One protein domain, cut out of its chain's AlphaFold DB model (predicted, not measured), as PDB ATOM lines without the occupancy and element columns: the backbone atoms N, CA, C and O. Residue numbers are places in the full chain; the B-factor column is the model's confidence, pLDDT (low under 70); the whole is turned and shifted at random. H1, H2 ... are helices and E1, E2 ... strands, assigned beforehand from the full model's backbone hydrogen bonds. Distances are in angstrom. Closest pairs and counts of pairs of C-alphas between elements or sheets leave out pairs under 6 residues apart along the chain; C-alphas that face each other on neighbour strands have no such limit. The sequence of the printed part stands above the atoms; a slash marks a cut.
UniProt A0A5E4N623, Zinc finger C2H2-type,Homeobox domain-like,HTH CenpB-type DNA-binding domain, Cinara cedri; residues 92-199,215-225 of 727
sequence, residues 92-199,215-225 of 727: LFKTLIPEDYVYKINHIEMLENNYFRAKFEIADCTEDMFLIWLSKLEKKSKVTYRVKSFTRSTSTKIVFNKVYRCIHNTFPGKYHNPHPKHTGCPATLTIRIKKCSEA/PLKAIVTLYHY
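What this domain is: This is residues 92 to 199 and 215 to 225 of the 727 residues of the protein "Zinc finger C2H2-type,Homeobox domain-like,HTH CenpB-type DNA-binding domain" of Cinara cedri (UniProt A0A5E4N623). A twisted sheet of six strands makes a wall, with the long helix H2 packed over one face and the five-residue helix H1 near the E1 and E2 side. The long link between E4 and E5, residues 167 to 187, reaches far out past the ends of these strands and makes much of the length. The printed part has 119 residues with two named helices and six named strands, in the order H1 E1 E2 H2 E3 E4 E5 E6; the sheet runs E1 - E2 - E6 - E5 - E4 - E3, all antiparallel. The class is mixed, helices and strands, in two layers, with H2 on one face of the sheet. The whole is compact by its radius of gyration of the C-alphas, 15.4 A, yet elongated in outline, spanning 55 by 33 by 23 A.

How they stand to each other: H1, residues 92 to 96, only grazes the sheet. Strands E1, residues 103 to 110, and E2, residues 116 to 122, form a hairpin, with N 104 and O 121 2.9 A apart; E1 bends by 72 degrees at residue 106. H2, residues 127 to 141, is on the sheet; its C-alpha 127 and that of Phe 160 are 6.9 A apart, the closest of H2 and E4, residues 158 to 166. H2 touches H1 with residues 137 to 141 alone, the closest C-alphas being those of Leu 96 and Lys 140, 5.3 A. E3, residues 145 to 150, begins a meander, each strand the antiparallel neighbour of the one before: E3, E4 and E5, residues 188 to 195. N 148 and O 163 are 2.7 A apart between E3 and E4, and N 164 and O 189 2.8 A between E4 and E5. E6, residues 216 to 224, is the antiparallel neighbour of both E5, with N 190 and O 221 2.8 A apart, and E2, with N 118 and O 222 2.9 A apart. E1 and E3 are the edge strands and are apart. In H2 every O i to N i+4 pair is within hydrogen-bond range; in H1 0 of 1 is, beside 1 of 2 O i to N i+3 pairs.

Where its parts are: H1 begins at C-alpha 92, (131.524, 94.685, 84.390). H2 measures 20.5 A from its first C-alpha, (154.588, 83.821, 86.731), to its last. E4 measures 24.2 A, E5 23.6 A and E6 24.7 A, ending at C-alpha 224, (140.542, 100.321, 85.461).

The domain as a whole: The C-alphas farthest apart are those of His 176 and Ala 199, 55.1 A. Residues 200 to 214 are not printed, and C-alphas 199 and 215 are 7.1 A apart across the cut. Of the links printed whole, E4 to E5 is long. Mean pLDDT of the printed part is 79.8; 23 residues are under 70, among them 151 to 156 and 172 to 181.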
ATOM      1  N   LEU A  92     130.457  93.849  84.976       77.00
ATOM      2  CA  LEU A  92     131.524  94.685  84.390       77.00
ATOM      3  C   LEU A  92     132.943  94.144  84.650       77.00
ATOM      4  O   LEU A  92     133.867  94.434  83.897       77.00
ATOM      5  N   PHE A  93     133.126  93.348  85.705       82.75
ATOM      6  CA  PHE A  93     134.395  92.681  85.993       82.75
ATOM      7  C   PHE A  93     134.534  91.399  85.156       82.75
ATOM      8  O   PHE A  93     135.581  91.173  84.548       82.75
ATOM      9  N   LYS A  94     133.456  90.605  85.049       84.38
ATOM     10  CA  LYS A  94     133.399  89.373  84.243       84.38
ATOM     11  C   LYS A  94     133.687  89.621  82.760       84.38
ATOM     12  O   LYS A  94     134.449  88.865  82.158       84.38
ATOM     13  N   THR A  95     133.128  90.678  82.164       83.69
ATOM     14  CA  THR A  95     133.365  90.984  80.740       83.69
ATOM     15  C   THR A  95     134.847  91.202  80.434       83.69
ATOM     16  O   THR A  95     135.324  90.690  79.422       83.69
ATOM     17  N   LEU A  96     135.582  91.887  81.317       83.56
ATOM     18  CA  LEU A  96     136.971  92.306  81.099       83.56
ATOM     19  C   LEU A  96     138.033  91.263  81.483       83.56
ATOM     20  O   LEU A  96     139.105  91.261  80.878       83.56
ATOM     21  N   ILE A  97     137.781  90.372  82.447       87.19
ATOM     22  CA  ILE A  97     138.777  89.364  82.862       87.19
ATOM     23  C   ILE A  97     138.672  88.048  82.064       87.19
ATOM     24  O   ILE A  97     137.602  87.715  81.555       87.19
ATOM     25  N   PRO A  98     139.749  87.249  81.960       85.69
ATOM     26  CA  PRO A  98     139.696  85.901  81.380       85.69
ATOM     27  C   PRO A  98     138.839  84.944  82.224       85.69
ATOM     28  O   PRO A  98     138.998  84.904  83.439       85.69
ATOM     29  N   GLU A  99     137.974  84.132  81.617       76.69
ATOM     30  CA  GLU A  99     137.034  83.273  82.369       76.69
ATOM     31  C   GLU A  99     137.611  81.890  82.733       76.69
ATOM     32  O   GLU A  99     137.103  81.232  83.634       76.69
ATOM     33  N   ASP A 100     138.738  81.489  82.133       78.19
ATOM     34  CA  ASP A 100     139.392  80.176  82.326       78.19
ATOM     35  C   ASP A 100     140.089  79.984  83.696       78.19
ATOM     36  O   ASP A 100     140.904  79.075  83.863       78.19
ATOM     37  N   TYR A 101     139.852  80.874  84.663       82.00
ATOM     38  CA  TYR A 101     140.633  80.998  85.897       82.00
ATOM     39  C   TYR A 101     139.726  81.071  87.126       82.00
ATOM     40  O   TYR A 101     138.648  81.663  87.097       82.00
ATOM     41  N   VAL A 102     140.184  80.502  88.245       79.94
ATOM     42  CA  VAL A 102     139.419  80.478  89.497       79.94
ATOM     43  C   VAL A 102     139.769  81.702  90.348       79.94
ATOM     44  O   VAL A 102     140.905  81.844  90.812       79.94
ATOM     45  N   TYR A 103     138.782  82.575  90.565       85.06
ATOM     46  CA  TYR A 103     138.938  83.843  91.279       85.06
ATOM     47  C   TYR A 103     138.317  83.824  92.676       85.06
ATOM     48  O   TYR A 103     137.226  83.296  92.882       85.06
ATOM     49  N   LYS A 104     138.969  84.514  93.614       85.88
ATOM     50  CA  LYS A 104     138.382  84.969  94.878       85.88
ATOM     51  C   LYS A 104     138.412  86.493  94.906       85.88
ATOM     52  O   LYS A 104     139.482  87.098  94.927       85.88
ATOM     53  N   ILE A 105     137.247  87.122  94.861       85.88
ATOM     54  CA  ILE A 105     137.099  88.577  94.861       85.88
ATOM     55  C   ILE A 105     137.141  89.050  96.317       85.88
ATOM     56  O   ILE A 105     136.324  88.639  97.135       85.88
ATOM     57  N   ASN A 106     138.119  89.894  96.649       85.69
ATOM     58  CA  ASN A 106     138.295  90.435  98.000       85.69
ATOM     59  C   ASN A 106     137.610  91.804  98.166       85.69
ATOM     60  O   ASN A 106     137.225  92.155  99.275       85.69
ATOM     61  N   HIS A 107     137.535  92.605  97.097       86.69
ATOM     62  CA  HIS A 107     136.895  93.927  97.072       86.69
ATOM     63  C   HIS A 107     136.692  94.388  95.623       86.69
ATOM     64  O   HIS A 107     137.627  94.282  94.827       86.69
ATOM     65  N   ILE A 108     135.532  94.955  95.288       85.94
ATOM     66  CA  ILE A 108     135.324  95.718  94.048       85.94
ATOM     67  C   ILE A 108     134.635  97.031  94.411       85.94
ATOM     68  O   ILE A 108     133.583  97.041  95.039       85.94
ATOM     69  N   GLU A 109     135.263  98.129  94.015       86.38
ATOM     70  CA  GLU A 109     134.788  99.501  94.168       86.38
ATOM     71  C   GLU A 109     134.376  99.993  92.782       86.38
ATOM     72  O   GLU A 109     135.232 100.142  91.904       86.38
ATOM     73  N   MET A 110     133.076 100.187  92.564       81.00
ATOM     74  CA  MET A 110     132.577 100.792  91.330       81.00
ATOM     75  C   MET A 110     132.717 102.310  91.399       81.00
ATOM     76  O   MET A 110     132.472 102.919  92.438       81.00
ATOM     77  N   LEU A 111     133.105 102.904  90.277       76.31
ATOM     78  CA  LEU A 111     133.222 104.341  90.077       76.31
ATOM     79  C   LEU A 111     132.301 104.757  88.921       76.31
ATOM     80  O   LEU A 111     131.760 103.920  88.194       76.31
ATOM     81  N   GLU A 112     132.121 106.062  88.752       72.38
ATOM     82  CA  GLU A 112     131.334 106.627  87.653       72.38
ATOM     83  C   GLU A 112     131.872 106.185  86.278       72.38
ATOM     84  O   GLU A 112     133.057 105.885  86.118       72.38
ATOM     85  N   ASN A 113     130.998 106.166  85.265       65.81
ATOM     86  CA  ASN A 113     131.340 105.872  83.866       65.81
ATOM     87  C   ASN A 113     132.033 104.509  83.636       65.81
ATOM     88  O   ASN A 113     132.978 104.405  82.856       65.81
ATOM     89  N   ASN A 114     131.532 103.451  84.288       68.88
ATOM     90  CA  ASN A 114     132.001 102.054  84.188       68.88
ATOM     91  C   ASN A 114     133.444 101.788  84.666       68.88
ATOM     92  O   ASN A 114     133.947 100.673  84.505       68.88
ATOM     93  N   TYR A 115     134.110 102.762  85.287       82.75
ATOM     94  CA  TYR A 115     135.426 102.557  85.891       82.75
ATOM     95  C   TYR A 115     135.320 101.795  87.219       82.75
ATOM     96  O   TYR A 115     134.297 101.842  87.902       82.75
ATOM     97  N   PHE A 116     136.381 101.091  87.621       86.19
ATOM     98  CA  PHE A 116     136.385 100.349  88.887       86.19
ATOM     99  C   PHE A 116     137.785 100.091  89.453       86.19
ATOM    100  O   PHE A 116     138.801 100.102  88.747       86.19
ATOM    101  N   ARG A 117     137.829  99.787  90.755       88.62
ATOM    102  CA  ARG A 117     139.008  99.275  91.463       88.62
ATOM    103  C   ARG A 117     138.703  97.886  92.027       88.62
ATOM    104  O   ARG A 117     138.015  97.750  93.036       88.62
ATOM    105  N   ALA A 118     139.234  96.851  91.382       91.62
ATOM    106  CA  ALA A 118     139.087  95.463  91.806       91.62
ATOM    107  C   ALA A 118     140.340  94.970  92.537       91.62
ATOM    108  O   ALA A 118     141.469  95.201  92.102       91.62
ATOM    109  N   LYS A 119     140.145  94.229  93.626       92.38
ATOM    110  CA  LYS A 119     141.183  93.498  94.352       92.38
ATOM    111  C   LYS A 119     140.726  92.056  94.523       92.38
ATOM    112  O   LYS A 119     139.701  91.793  95.149       92.38
ATOM    113  N   PHE A 120     141.488  91.122  93.976       90.69
ATOM    114  CA  PHE A 120     141.113  89.714  93.882       90.69
ATOM    115  C   PHE A 120     142.342  88.807  93.954       90.69
ATOM    116  O   PHE A 120     143.484  89.267  93.896       90.69
ATOM    117  N   GLU A 121     142.113  87.510  94.114       89.12
ATOM    118  CA  GLU A 121     143.146  86.481  94.122       89.12
ATOM    119  C   GLU A 121     142.843  85.439  93.043       89.12
ATOM    120  O   GLU A 121     141.692  85.034  92.886       89.12
ATOM    121  N   ILE A 122     143.868  85.008  92.310       86.38
ATOM    122  CA  ILE A 122     143.797  83.896  91.354       86.38
ATOM    123  C   ILE A 122     144.479  82.678  91.988       86.38
ATOM    124  O   ILE A 122     145.612  82.793  92.475       86.38
ATOM    125  N   ALA A 123     143.789  81.536  91.999       78.94
ATOM    126  CA  ALA A 123     144.319  80.271  92.510       78.94
ATOM    127  C   ALA A 123     145.424  79.684  91.608       78.94
ATOM    128  O   ALA A 123     145.423  79.905  90.398       78.94
ATOM    129  N   ASP A 124     146.355  78.946  92.223       76.81
ATOM    130  CA  ASP A 124     147.451  78.163  91.616       76.81
ATOM    131  C   ASP A 124     148.208  78.832  90.449       76.81
ATOM    132  O   ASP A 124     148.663  78.194  89.499       76.81
ATOM    133  N   CYS A 125     148.386  80.150  90.547       78.00
ATOM    134  CA  CYS A 125     148.902  80.990  89.472       78.00
ATOM    135  C   CYS A 125     150.427  81.201  89.584       78.00
ATOM    136  O   CYS A 125     150.915  81.791  90.555       78.00
ATOM    137  N   THR A 126     151.179  80.717  88.587       78.62
ATOM    138  CA  THR A 126     152.631  80.941  88.410       78.62
ATOM    139  C   THR A 126     152.926  82.267  87.688       78.62
ATOM    140  O   THR A 126     152.005  82.952  87.248       78.62
ATOM    141  N   GLU A 127     154.206  82.648  87.544       79.31
ATOM    142  CA  GLU A 127     154.588  83.821  86.731       79.31
ATOM    143  C   GLU A 127     154.146  83.648  85.268       79.31
ATOM    144  O   GLU A 127     153.491  84.533  84.727       79.31
ATOM    145  N   ASP A 128     154.386  82.485  84.662       74.75
ATOM    146  CA  ASP A 128     154.029  82.201  83.262       74.75
ATOM    147  C   ASP A 128     152.508  82.211  83.049       74.75
ATOM    148  O   ASP A 128     152.000  82.834  82.115       74.75
ATOM    149  N   MET A 129     151.759  81.591  83.969       76.12
ATOM    150  CA  MET A 129     150.293  81.593  83.937       76.12
ATOM    151  C   MET A 129     149.720  83.002  84.128       76.12
ATOM    152  O   MET A 129     148.713  83.335  83.499       76.12
ATOM    153  N   PHE A 130     150.377  83.849  84.930       86.12
ATOM    154  CA  PHE A 130     150.025  85.263  85.052       86.12
ATOM    155  C   PHE A 130     150.344  86.061  83.776       86.12
ATOM    156  O   PHE A 130     149.560  86.931  83.405       86.12
ATOM    157  N   LEU A 131     151.445  85.779  83.072       82.75
ATOM    158  CA  LEU A 131     151.767  86.453  81.805       82.75
ATOM    159  C   LEU A 131     150.763  86.088  80.695       82.75
ATOM    160  O   LEU A 131     150.312  86.969  79.961       82.75
ATOM    161  N   ILE A 132     150.328  84.825  80.631       80.88
ATOM    162  CA  ILE A 132     149.237  84.382  79.743       80.88
ATOM    163  C   ILE A 132     147.914  85.072  80.125       80.88
ATOM    164  O   ILE A 132     147.204  85.580  79.255       80.88
ATOM    165  N   TRP A 133     147.599  85.136  81.424       91.25
ATOM    166  CA  TRP A 133     146.419  85.833  81.947       91.25
ATOM    167  C   TRP A 133     146.425  87.325  81.586       91.25
ATOM    168  O   TRP A 133     145.413  87.854  81.126       91.25
ATOM    169  N   LEU A 134     147.579  87.989  81.718       88.62
ATOM    170  CA  LEU A 134     147.767  89.395  81.369       88.62
ATOM    171  C   LEU A 134     147.518  89.629  79.875       88.62
ATOM    172  O   LEU A 134     146.743  90.513  79.536       88.62
ATOM    173  N   SER A 135     148.070  88.798  78.984       85.00
ATOM    174  CA  SER A 135     147.814  88.929  77.541       85.00
ATOM    175  C   SER A 135     146.325  88.770  77.188       85.00
ATOM    176  O   SER A 135     145.810  89.472  76.314       85.00
ATOM    177  N   LYS A 136     145.592  87.894  77.892       87.00
ATOM    178  CA  LYS A 136     144.132  87.773  77.741       87.00
ATOM    179  C   LYS A 136     143.386  89.012  78.281       87.00
ATOM    180  O   LYS A 136     142.442  89.458  77.632       87.00
ATOM    181  N   LEU A 137     143.826  89.599  79.402       89.12
ATOM    182  CA  LEU A 137     143.290  90.865  79.931       89.12
ATOM    183  C   LEU A 137     143.516  92.031  78.953       89.12
ATOM    184  O   LEU A 137     142.584  92.787  78.691       89.12
ATOM    185  N   GLU A 138     144.721  92.181  78.395       87.88
ATOM    186  CA  GLU A 138     145.048  93.248  77.432       87.88
ATOM    187  C   GLU A 138     144.140  93.188  76.195       87.88
ATOM    188  O   GLU A 138     143.613  94.214  75.761       87.88
ATOM    189  N   LYS A 139     143.881  91.976  75.682       85.56
ATOM    190  CA  LYS A 139     142.951  91.737  74.566       85.56
ATOM    191  C   LYS A 139     141.502  92.089  74.917       85.56
ATOM    192  O   LYS A 139     140.873  92.817  74.157       85.56
ATOM    193  N   LYS A 140     140.977  91.620  76.060       84.62
ATOM    194  CA  LYS A 140     139.596  91.923  76.497       84.62
ATOM    195  C   LYS A 140     139.383  93.414  76.819       84.62
ATOM    196  O   LYS A 140     138.309  93.939  76.553       84.62
ATOM    197  N   SER A 141     140.392  94.096  77.368       82.12
ATOM    198  CA  SER A 141     140.299  95.504  77.800       82.12
ATOM    199  C   SER A 141     140.730  96.545  76.759       82.12
ATOM    200  O   SER A 141     140.550  97.735  77.001       82.12
ATOM    201  N   LYS A 142     141.310  96.128  75.622       82.38
ATOM    202  CA  LYS A 142     141.947  97.006  74.614       82.38
ATOM    203  C   LYS A 142     143.030  97.940  75.195       82.38
ATOM    204  O   LYS A 142     143.250  99.043  74.698       82.38
ATOM    205  N   VAL A 143     143.723  97.509  76.252       82.06
ATOM    206  CA  VAL A 143     144.728  98.306  76.980       82.06
ATOM    207  C   VAL A 143     146.063  97.578  77.005       82.06
ATOM    208  O   VAL A 143     146.138  96.449  77.473       82.06
ATOM    209  N   THR A 144     147.140  98.254  76.591       85.62
ATOM    210  CA  THR A 144     148.514  97.758  76.780       85.62
ATOM    211  C   THR A 144     149.090  98.220  78.121       85.62
ATOM    212  O   THR A 144     149.146  99.424  78.410       85.62
ATOM    213  N   TYR A 145     149.583  97.273  78.916       85.88
ATOM    214  CA  TYR A 145     150.179  97.482  80.231       85.88
ATOM    215  C   TYR A 145     151.712  97.404  80.171       85.88
ATOM    216  O   TYR A 145     152.311  96.351  79.968       85.88
ATOM    217  N   ARG A 146     152.387  98.528  80.429       84.12
ATOM    218  CA  ARG A 146     153.851  98.594  80.578       84.12
ATOM    219  C   ARG A 146     154.249  98.475  82.048       84.12
ATOM    220  O   ARG A 146     153.534  98.958  82.924       84.12
ATOM    221  N   VAL A 147     155.409  97.884  82.339       87.81
ATOM    222  CA  VAL A 147     155.940  97.828  83.714       87.81
ATOM    223  C   VAL A 147     156.168  99.256  84.232       87.81
ATOM    224  O   VAL A 147     156.859 100.059  83.606       87.81
ATOM    225  N   LYS A 148     155.561  99.586  85.377       83.19
ATOM    226  CA  LYS A 148     155.763 100.846  86.106       83.19
ATOM    227  C   LYS A 148     156.924 100.738  87.083       83.19
ATOM    228  O   LYS A 148     157.731 101.657  87.152       83.19
ATOM    229  N   SER A 149     156.980  99.637  87.827       81.75
ATOM    230  CA  SER A 149     158.070  99.299  88.739       81.75
ATOM    231  C   SER A 149     158.049  97.807  89.071       81.75
ATOM    232  O   SER A 149     157.021  97.134  88.975       81.75
ATOM    233  N   PHE A 150     159.194  97.285  89.495       79.12
ATOM    234  CA  PHE A 150     159.309  95.991  90.156       79.12
ATOM    235  C   PHE A 150     159.936  96.222  91.531       79.12
ATOM    236  O   PHE A 150     160.770  97.111  91.689       79.12
ATOM    237  N   THR A 151     159.543  95.442  92.535       66.06
ATOM    238  CA  THR A 151     160.194  95.478  93.854       66.06
ATOM    239  C   THR A 151     160.472  94.054  94.308       66.06
ATOM    240  O   THR A 151     159.553  93.296  94.632       66.06
ATOM    241  N   ARG A 152     161.759  93.677  94.298       58.03
ATOM    242  CA  ARG A 152     162.243  92.372  94.767       58.03
ATOM    243  C   ARG A 152     161.963  92.282  96.265       58.03
ATOM    244  O   ARG A 152     162.527  93.038  97.048       58.03
ATOM    245  N   SER A 153     161.033  91.415  96.659       59.31
ATOM    246  CA  SER A 153     160.627  91.315  98.059       59.31
ATOM    247  C   SER A 153     161.695  90.602  98.885       59.31
ATOM    248  O   SER A 153     162.213  89.569  98.472       59.31
ATOM    249  N   THR A 154     161.952  91.108 100.089       57.59
ATOM    250  CA  THR A 154     162.761  90.439 101.120       57.59
ATOM    251  C   THR A 154     162.081  89.189 101.695       57.59
ATOM    252  O   THR A 154     162.715  88.398 102.388       57.59
ATOM    253  N   SER A 155     160.786  88.973 101.423       67.56
ATOM    254  CA  SER A 155     160.047  87.822 101.941       67.56
ATOM    255  C   SER A 155     160.143  86.609 101.017       67.56
ATOM    256  O   SER A 155     159.572  86.601  99.929       67.56
ATOM    257  N   THR A 156     160.720  85.515 101.516       63.88
ATOM    258  CA  THR A 156     160.785  84.197 100.844       63.88
ATOM    259  C   THR A 156     159.416  83.592 100.479       63.88
ATOM    260  O   THR A 156     159.346  82.627  99.703       63.88
ATOM    261  N   LYS A 157     158.322  84.154 101.023       72.25
ATOM    262  CA  LYS A 157     156.927  83.821 100.697       72.25
ATOM    263  C   LYS A 157     156.414  84.501  99.421       72.25
ATOM    264  O   LYS A 157     155.438  84.013  98.863       72.25
ATOM    265  N   ILE A 158     157.015  85.603  98.969       77.12
ATOM    266  CA  ILE A 158     156.630  86.313  97.740       77.12
ATOM    267  C   ILE A 158     157.557  85.848  96.613       77.12
ATOM    268  O   ILE A 158     158.773  85.933  96.738       77.12
ATOM    269  N   VAL A 159     156.976  85.330  95.530       75.94
ATOM    270  CA  VAL A 159     157.724  84.821  94.363       75.94
ATOM    271  C   VAL A 159     157.894  85.919  93.317       75.94
ATOM    272  O   VAL A 159     158.981  86.122  92.796       75.94
ATOM    273  N   PHE A 160     156.823  86.668  93.063       80.94
ATOM    274  CA  PHE A 160     156.744  87.672  92.007       80.94
ATOM    275  C   PHE A 160     155.963  88.884  92.512       80.94
ATOM    276  O   PHE A 160     154.985  88.733  93.247       80.94
ATOM    277  N   ASN A 161     156.407  90.089  92.154       86.06
ATOM    278  CA  ASN A 161     155.832  91.347  92.630       86.06
ATOM    279  C   ASN A 161     156.175  92.485  91.645       86.06
ATOM    280  O   ASN A 161     157.276  93.041  91.686       86.06
ATOM    281  N   LYS A 162     155.241  92.800  90.739       90.06
ATOM    282  CA  LYS A 162     155.390  93.819  89.681       90.06
ATOM    283  C   LYS A 162     154.181  94.769  89.698       90.06
ATOM    284  O   LYS A 162     153.061  94.365  90.011       90.06
ATOM    285  N   VAL A 163     154.413  96.038  89.366       89.69
ATOM    286  CA  VAL A 163     153.372  97.053  89.143       89.69
ATOM    287  C   VAL A 163     153.424  97.452  87.678       89.69
ATOM    288  O   VAL A 163     154.483  97.811  87.168       89.69
ATOM    289  N   TYR A 164     152.278  97.431  87.014       90.88
ATOM    290  CA  TYR A 164     152.084  97.839  85.631       90.88
ATOM    291  C   TYR A 164     151.220  99.108  85.563       90.88
ATOM    292  O   TYR A 164     150.433  99.398  86.467       90.88
ATOM    293  N   ARG A 165     151.368  99.864  84.477       88.38
ATOM    294  CA  ARG A 165     150.615 101.080  84.134       88.38
ATOM    295  C   ARG A 165     150.149 101.003  82.687       88.38
ATOM    296  O   ARG A 165     150.836 100.391  81.872       88.38
ATOM    297  N   CYS A 166     149.045 101.662  82.347       87.31
ATOM    298  CA  CYS A 166     148.703 101.875  80.942       87.31
ATOM    299  C   CYS A 166     149.871 102.558  80.201       87.31
ATOM    300  O   CYS A 166     150.556 103.423  80.760       87.31
ATOM    301  N   ILE A 167     150.085 102.197  78.934       81.81
ATOM    302  CA  ILE A 167     151.029 102.873  78.032       81.81
ATOM    303  C   ILE A 167     150.841 104.405  78.009       81.81
ATOM    304  O   ILE A 167     151.834 105.126  77.921       81.81
ATOM    305  N   HIS A 168     149.613 104.899  78.197       79.69
ATOM    306  CA  HIS A 168     149.265 106.325  78.195       79.69
ATOM    307  C   HIS A 168     149.489 107.061  79.538       79.69
ATOM    308  O   HIS A 168     149.092 108.214  79.682       79.69
ATOM    309  N   ASN A 169     150.141 106.437  80.533       78.75
ATOM    310  CA  ASN A 169     150.419 107.042  81.853       78.75
ATOM    311  C   ASN A 169     151.415 108.231  81.819       78.75
ATOM    312  O   ASN A 169     151.650 108.861  82.848       78.75
ATOM    313  N   THR A 170     152.008 108.558  80.666       77.38
ATOM    314  CA  THR A 170     152.859 109.748  80.499       77.38
ATOM    315  C   THR A 170     152.019 111.023  80.584       77.38
ATOM    316  O   THR A 170     151.053 111.167  79.839       77.38
ATOM    317  N   PHE A 171     152.384 111.960  81.462       71.94
ATOM    318  CA  PHE A 171     151.695 113.249  81.596       71.94
ATOM    319  C   PHE A 171     152.069 114.210  80.451       71.94
ATOM    320  O   PHE A 171     153.257 114.314  80.136       71.94
ATOM    321  N   PRO A 172     151.106 114.949  79.862       61.69
ATOM    322  CA  PRO A 172     151.377 115.823  78.720       61.69
ATOM    323  C   PRO A 172     152.221 117.043  79.112       61.69
ATOM    324  O   PRO A 172     153.228 117.313  78.468       61.69
ATOM    325  N   GLY A 173     151.895 117.709  80.227       66.12
ATOM    326  CA  GLY A 173     152.591 118.907  80.732       66.12
ATOM    327  C   GLY A 173     154.029 118.699  81.236       66.12
ATOM    328  O   GLY A 173     154.520 119.509  82.011       66.12
ATOM    329  N   LYS A 174     154.694 117.604  80.843       63.03
ATOM    330  CA  LYS A 174     156.138 117.375  81.035       63.03
ATOM    331  C   LYS A 174     156.957 117.544  79.750       63.03
ATOM    332  O   LYS A 174     158.170 117.364  79.788       63.03
ATOM    333  N   TYR A 175     156.310 117.846  78.624       64.12
ATOM    334  CA  TYR A 175     156.936 117.934  77.307       64.12
ATOM    335  C   TYR A 175     156.405 119.160  76.568       64.12
ATOM    336  O   TYR A 175     155.200 119.399  76.581       64.12
ATOM    337  N   HIS A 176     157.285 119.898  75.887       65.12
ATOM    338  CA  HIS A 176     156.898 121.087  75.119       65.12
ATOM    339  C   HIS A 176     155.924 120.748  73.971       65.12
ATOM    340  O   HIS A 176     155.031 121.533  73.668       65.12
ATOM    341  N   ASN A 177     156.059 119.553  73.381       64.38
ATOM    342  CA  ASN A 177     155.151 118.994  72.378       64.38
ATOM    343  C   ASN A 177     154.697 117.583  72.816       64.38
ATOM    344  O   ASN A 177     155.375 116.596  72.514       64.38
ATOM    345  N   PRO A 178     153.589 117.438  73.568       62.47
ATOM    346  CA  PRO A 178     153.117 116.131  74.017       62.47
ATOM    347  C   PRO A 178     152.469 115.338  72.873       62.47
ATOM    348  O   PRO A 178     151.471 115.758  72.290       62.47
ATOM    349  N   HIS A 179     152.986 114.139  72.584       65.31
ATOM    350  CA  HIS A 179     152.328 113.195  71.672       65.31
ATOM    351  C   HIS A 179     150.902 112.894  72.188       65.31
ATOM    352  O   HIS A 179     150.758 112.626  73.380       65.31
ATOM    353  N   PRO A 180     149.867 112.785  71.324       65.88
ATOM    354  CA  PRO A 180     148.507 112.343  71.689       65.88
ATOM    355  C   PRO A 180     148.356 111.043  72.516       65.88
ATOM    356  O   PRO A 180     147.259 110.717  72.949       65.88
ATOM    357  N   LYS A 181     149.439 110.289  72.749       65.94
ATOM    358  CA  LYS A 181     149.497 109.121  73.647       65.94
ATOM    359  C   LYS A 181     149.816 109.501  75.106       65.94
ATOM    360  O   LYS A 181     149.839 108.631  75.970       65.94
ATOM    361  N   HIS A 182     150.114 110.766  75.401       75.56
ATOM    362  CA  HIS A 182     150.497 111.255  76.728       75.56
ATOM    363  C   HIS A 182     149.277 111.822  77.465       75.56
ATOM    364  O   HIS A 182     149.153 113.032  77.632       75.56
ATOM    365  N   THR A 183     148.348 110.959  77.889       77.31
ATOM    366  CA  THR A 183     147.100 111.400  78.547       77.31
ATOM    367  C   THR A 183     147.202 111.455  80.074       77.31
ATOM    368  O   THR A 183     146.269 111.894  80.737       77.31
ATOM    369  N   GLY A 184     148.310 111.004  80.672       78.56
ATOM    370  CA  GLY A 184     148.443 110.848  82.126       78.56
ATOM    371  C   GLY A 184     147.589 109.711  82.706       78.56
ATOM    372  O   GLY A 184     147.329 109.698  83.907       78.56
ATOM    373  N   CYS A 185     147.148 108.761  81.871       84.00
ATOM    374  CA  CYS A 185     146.199 107.695  82.214       84.00
ATOM    375  C   CYS A 185     146.532 106.983  83.539       84.00
ATOM    376  O   CYS A 185     147.569 106.314  83.612       84.00
ATOM    377  N   PRO A 186     145.688 107.066  84.586       83.75
ATOM    378  CA  PRO A 186     146.024 106.555  85.915       83.75
ATOM    379  C   PRO A 186     145.815 105.037  86.066       83.75
ATOM    380  O   PRO A 186     146.161 104.485  87.114       83.75
ATOM    381  N   ALA A 187     145.281 104.352  85.046       88.50
ATOM    382  CA  ALA A 187     145.072 102.908  85.063       88.50
ATOM    383  C   ALA A 187     146.354 102.135  85.402       88.50
ATOM    384  O   ALA A 187     147.409 102.294  84.774       88.50
ATOM    385  N   THR A 188     146.247 101.266  86.404       90.75
ATOM    386  CA  THR A 188     147.368 100.505  86.960       90.75
ATOM    387  C   THR A 188     146.936  99.101  87.357       90.75
ATOM    388  O   THR A 188     145.783  98.852  87.701       90.75
ATOM    389  N   LEU A 189     147.884  98.171  87.307       93.31
ATOM    390  CA  LEU A 189     147.688  96.768  87.648       93.31
ATOM    391  C   LEU A 189     148.851  96.326  88.539       93.31
ATOM    392  O   LEU A 189     149.999  96.277  88.103       93.31
ATOM    393  N   THR A 190     148.569  96.029  89.803       92.75
ATOM    394  CA  THR A 190     149.553  95.500  90.758       92.75
ATOM    395  C   THR A 190     149.330  94.009  90.938       92.75
ATOM    396  O   THR A 190     148.210  93.586  91.202       92.75
ATOM    397  N   ILE A 191     150.396  93.221  90.845       92.19
ATOM    398  CA  ILE A 191     150.364  91.763  90.974       92.19
ATOM    399  C   ILE A 191     151.429  91.310  91.973       92.19
ATOM    400  O   ILE A 191     152.591  91.714  91.891       92.19
ATOM    401  N   ARG A 192     151.036  90.442  92.910       89.31
ATOM    402  CA  ARG A 192     151.922  89.812  93.894       89.31
ATOM    403  C   ARG A 192     151.594  88.329  94.066       89.31
ATOM    404  O   ARG A 192     150.611  87.987  94.722       89.31
ATOM    405  N   ILE A 193     152.449  87.453  93.541       87.06
ATOM    406  CA  ILE A 193     152.327  85.998  93.704       87.06
ATOM    407  C   ILE A 193     152.974  85.578  95.026       87.06
ATOM    408  O   ILE A 193     154.136  85.904  95.299       87.06
ATOM    409  N   LYS A 194     152.221  84.852  95.854       84.44
ATOM    410  CA  LYS A 194     152.648  84.335  97.160       84.44
ATOM    411  C   LYS A 194     152.551  82.814  97.220       84.44
ATOM    412  O   LYS A 194     151.589  82.241  96.727       84.44
ATOM    413  N   LYS A 195     153.484  82.185  97.933       79.62
ATOM    414  CA  LYS A 195     153.370  80.803  98.418       79.62
ATOM    415  C   LYS A 195     152.317  80.734  99.525       79.62
ATOM    416  O   LYS A 195     152.414  81.480 100.505       79.62
ATOM    417  N   CYS A 196     151.347  79.836  99.401       67.75
ATOM    418  CA  CYS A 196     150.339  79.603 100.431       67.75
ATOM    419  C   CYS A 196     150.946  78.823 101.609       67.75
ATOM    420  O   CYS A 196     151.374  77.683 101.455       67.75
ATOM    421  N   SER A 197     150.970  79.423 102.805       55.84
ATOM    422  CA  SER A 197     151.458  78.759 104.029       55.84
ATOM    423  C   SER A 197     150.443  77.815 104.686       55.84
ATOM    424  O   SER A 197     150.786  77.141 105.648       55.84
ATOM    425  N   GLU A 198     149.218  77.750 104.165       49.50
ATOM    426  CA  GLU A 198     148.127  76.869 104.623       49.50
ATOM    427  C   GLU A 198     148.161  75.473 103.972       49.50
ATOM    428  O   GLU A 198     147.250  74.669 104.167       49.50
ATOM    429  N   ALA A 199     149.198  75.171 103.185       42.81
ATOM    430  CA  ALA A 199     149.377  73.865 102.567       42.81
ATOM    431  C   ALA A 199     149.603  72.784 103.640       42.81
ATOM    432  O   ALA A 199     150.732  72.530 104.066       42.81
ATOM    433  N   PRO A 215     151.231  75.384  96.576       62.84
ATOM    434  CA  PRO A 215     150.226  76.176  95.879       62.84
ATOM    435  C   PRO A 215     150.564  77.670  95.952       62.84
ATOM    436  O   PRO A 215     150.977  78.192  96.999       62.84
ATOM    437  N   LEU A 216     150.424  78.347  94.814       75.19
ATOM    438  CA  LEU A 216     150.732  79.765  94.643       75.19
ATOM    439  C   LEU A 216     149.435  80.546  94.459       75.19
ATOM    440  O   LEU A 216     148.590  80.150  93.667       75.19
ATOM    441  N   LYS A 217     149.288  81.692  95.126       82.69
ATOM    442  CA  LYS A 217     148.169  82.606  94.868       82.69
ATOM    443  C   LYS A 217     148.645  83.959  94.369       82.69
ATOM    444  O   LYS A 217     149.486  84.608  95.000       82.69
ATOM    445  N   ALA A 218     148.093  84.381  93.239       86.69
ATOM    446  CA  ALA A 218     148.333  85.684  92.639       86.69
ATOM    447  C   ALA A 218     147.342  86.693  93.221       86.69
ATOM    448  O   ALA A 218     146.165  86.659  92.881       86.69
ATOM    449  N   ILE A 219     147.802  87.589  94.097       89.12
ATOM    450  CA  ILE A 219     146.984  88.707  94.584       89.12
ATOM    451  C   ILE A 219     147.103  89.848  93.574       89.12
ATOM    452  O   ILE A 219     148.203  90.361  93.352       89.12
ATOM    453  N   VAL A 220     145.976  90.242  92.992       91.56
ATOM    454  CA  VAL A 220     145.869  91.273  91.961       91.56
ATOM    455  C   VAL A 220     145.077  92.464  92.495       91.56
ATOM    456  O   VAL A 220     144.017  92.296  93.096       91.56
ATOM    457  N   THR A 221     145.572  93.673  92.237       92.31
ATOM    458  CA  THR A 221     144.809  94.922  92.350       92.31
ATOM    459  C   THR A 221     144.790  95.593  90.980       92.31
ATOM    460  O   THR A 221     145.828  96.065  90.513       92.31
ATOM    461  N   LEU A 222     143.624  95.636  90.343       92.00
ATOM    462  CA  LEU A 222     143.374  96.292  89.061       92.00
ATOM    463  C   LEU A 222     142.627  97.607  89.306       92.00
ATOM    464  O   LEU A 222     141.556  97.615  89.908       92.00
ATOM    465  N   TYR A 223     143.182  98.710  88.815       89.81
ATOM    466  CA  TYR A 223     142.512 100.002  88.726       89.81
ATOM    467  C   TYR A 223     142.245 100.308  87.252       89.81
ATOM    468  O   TYR A 223     143.165 100.660  86.509       89.81
ATOM    469  N   HIS A 224     140.996 100.120  86.831       86.62
ATOM    470  CA  HIS A 224     140.542 100.321  85.461       86.62
ATOM    471  C   HIS A 224     139.821 101.672  85.368       86.62
ATOM    472  O   HIS A 224     138.608 101.763  85.545       86.62
ATOM    473  N   TYR A 225     140.606 102.728  85.141       85.38
ATOM    474  CA  TYR A 225     140.139 104.093  84.885       85.38
ATOM    475  C   TYR A 225     140.956 104.680  83.733       85.38
ATOM    476  O   TYR A 225     142.171 104.862  83.864       85.38
TER     477      TYR A 225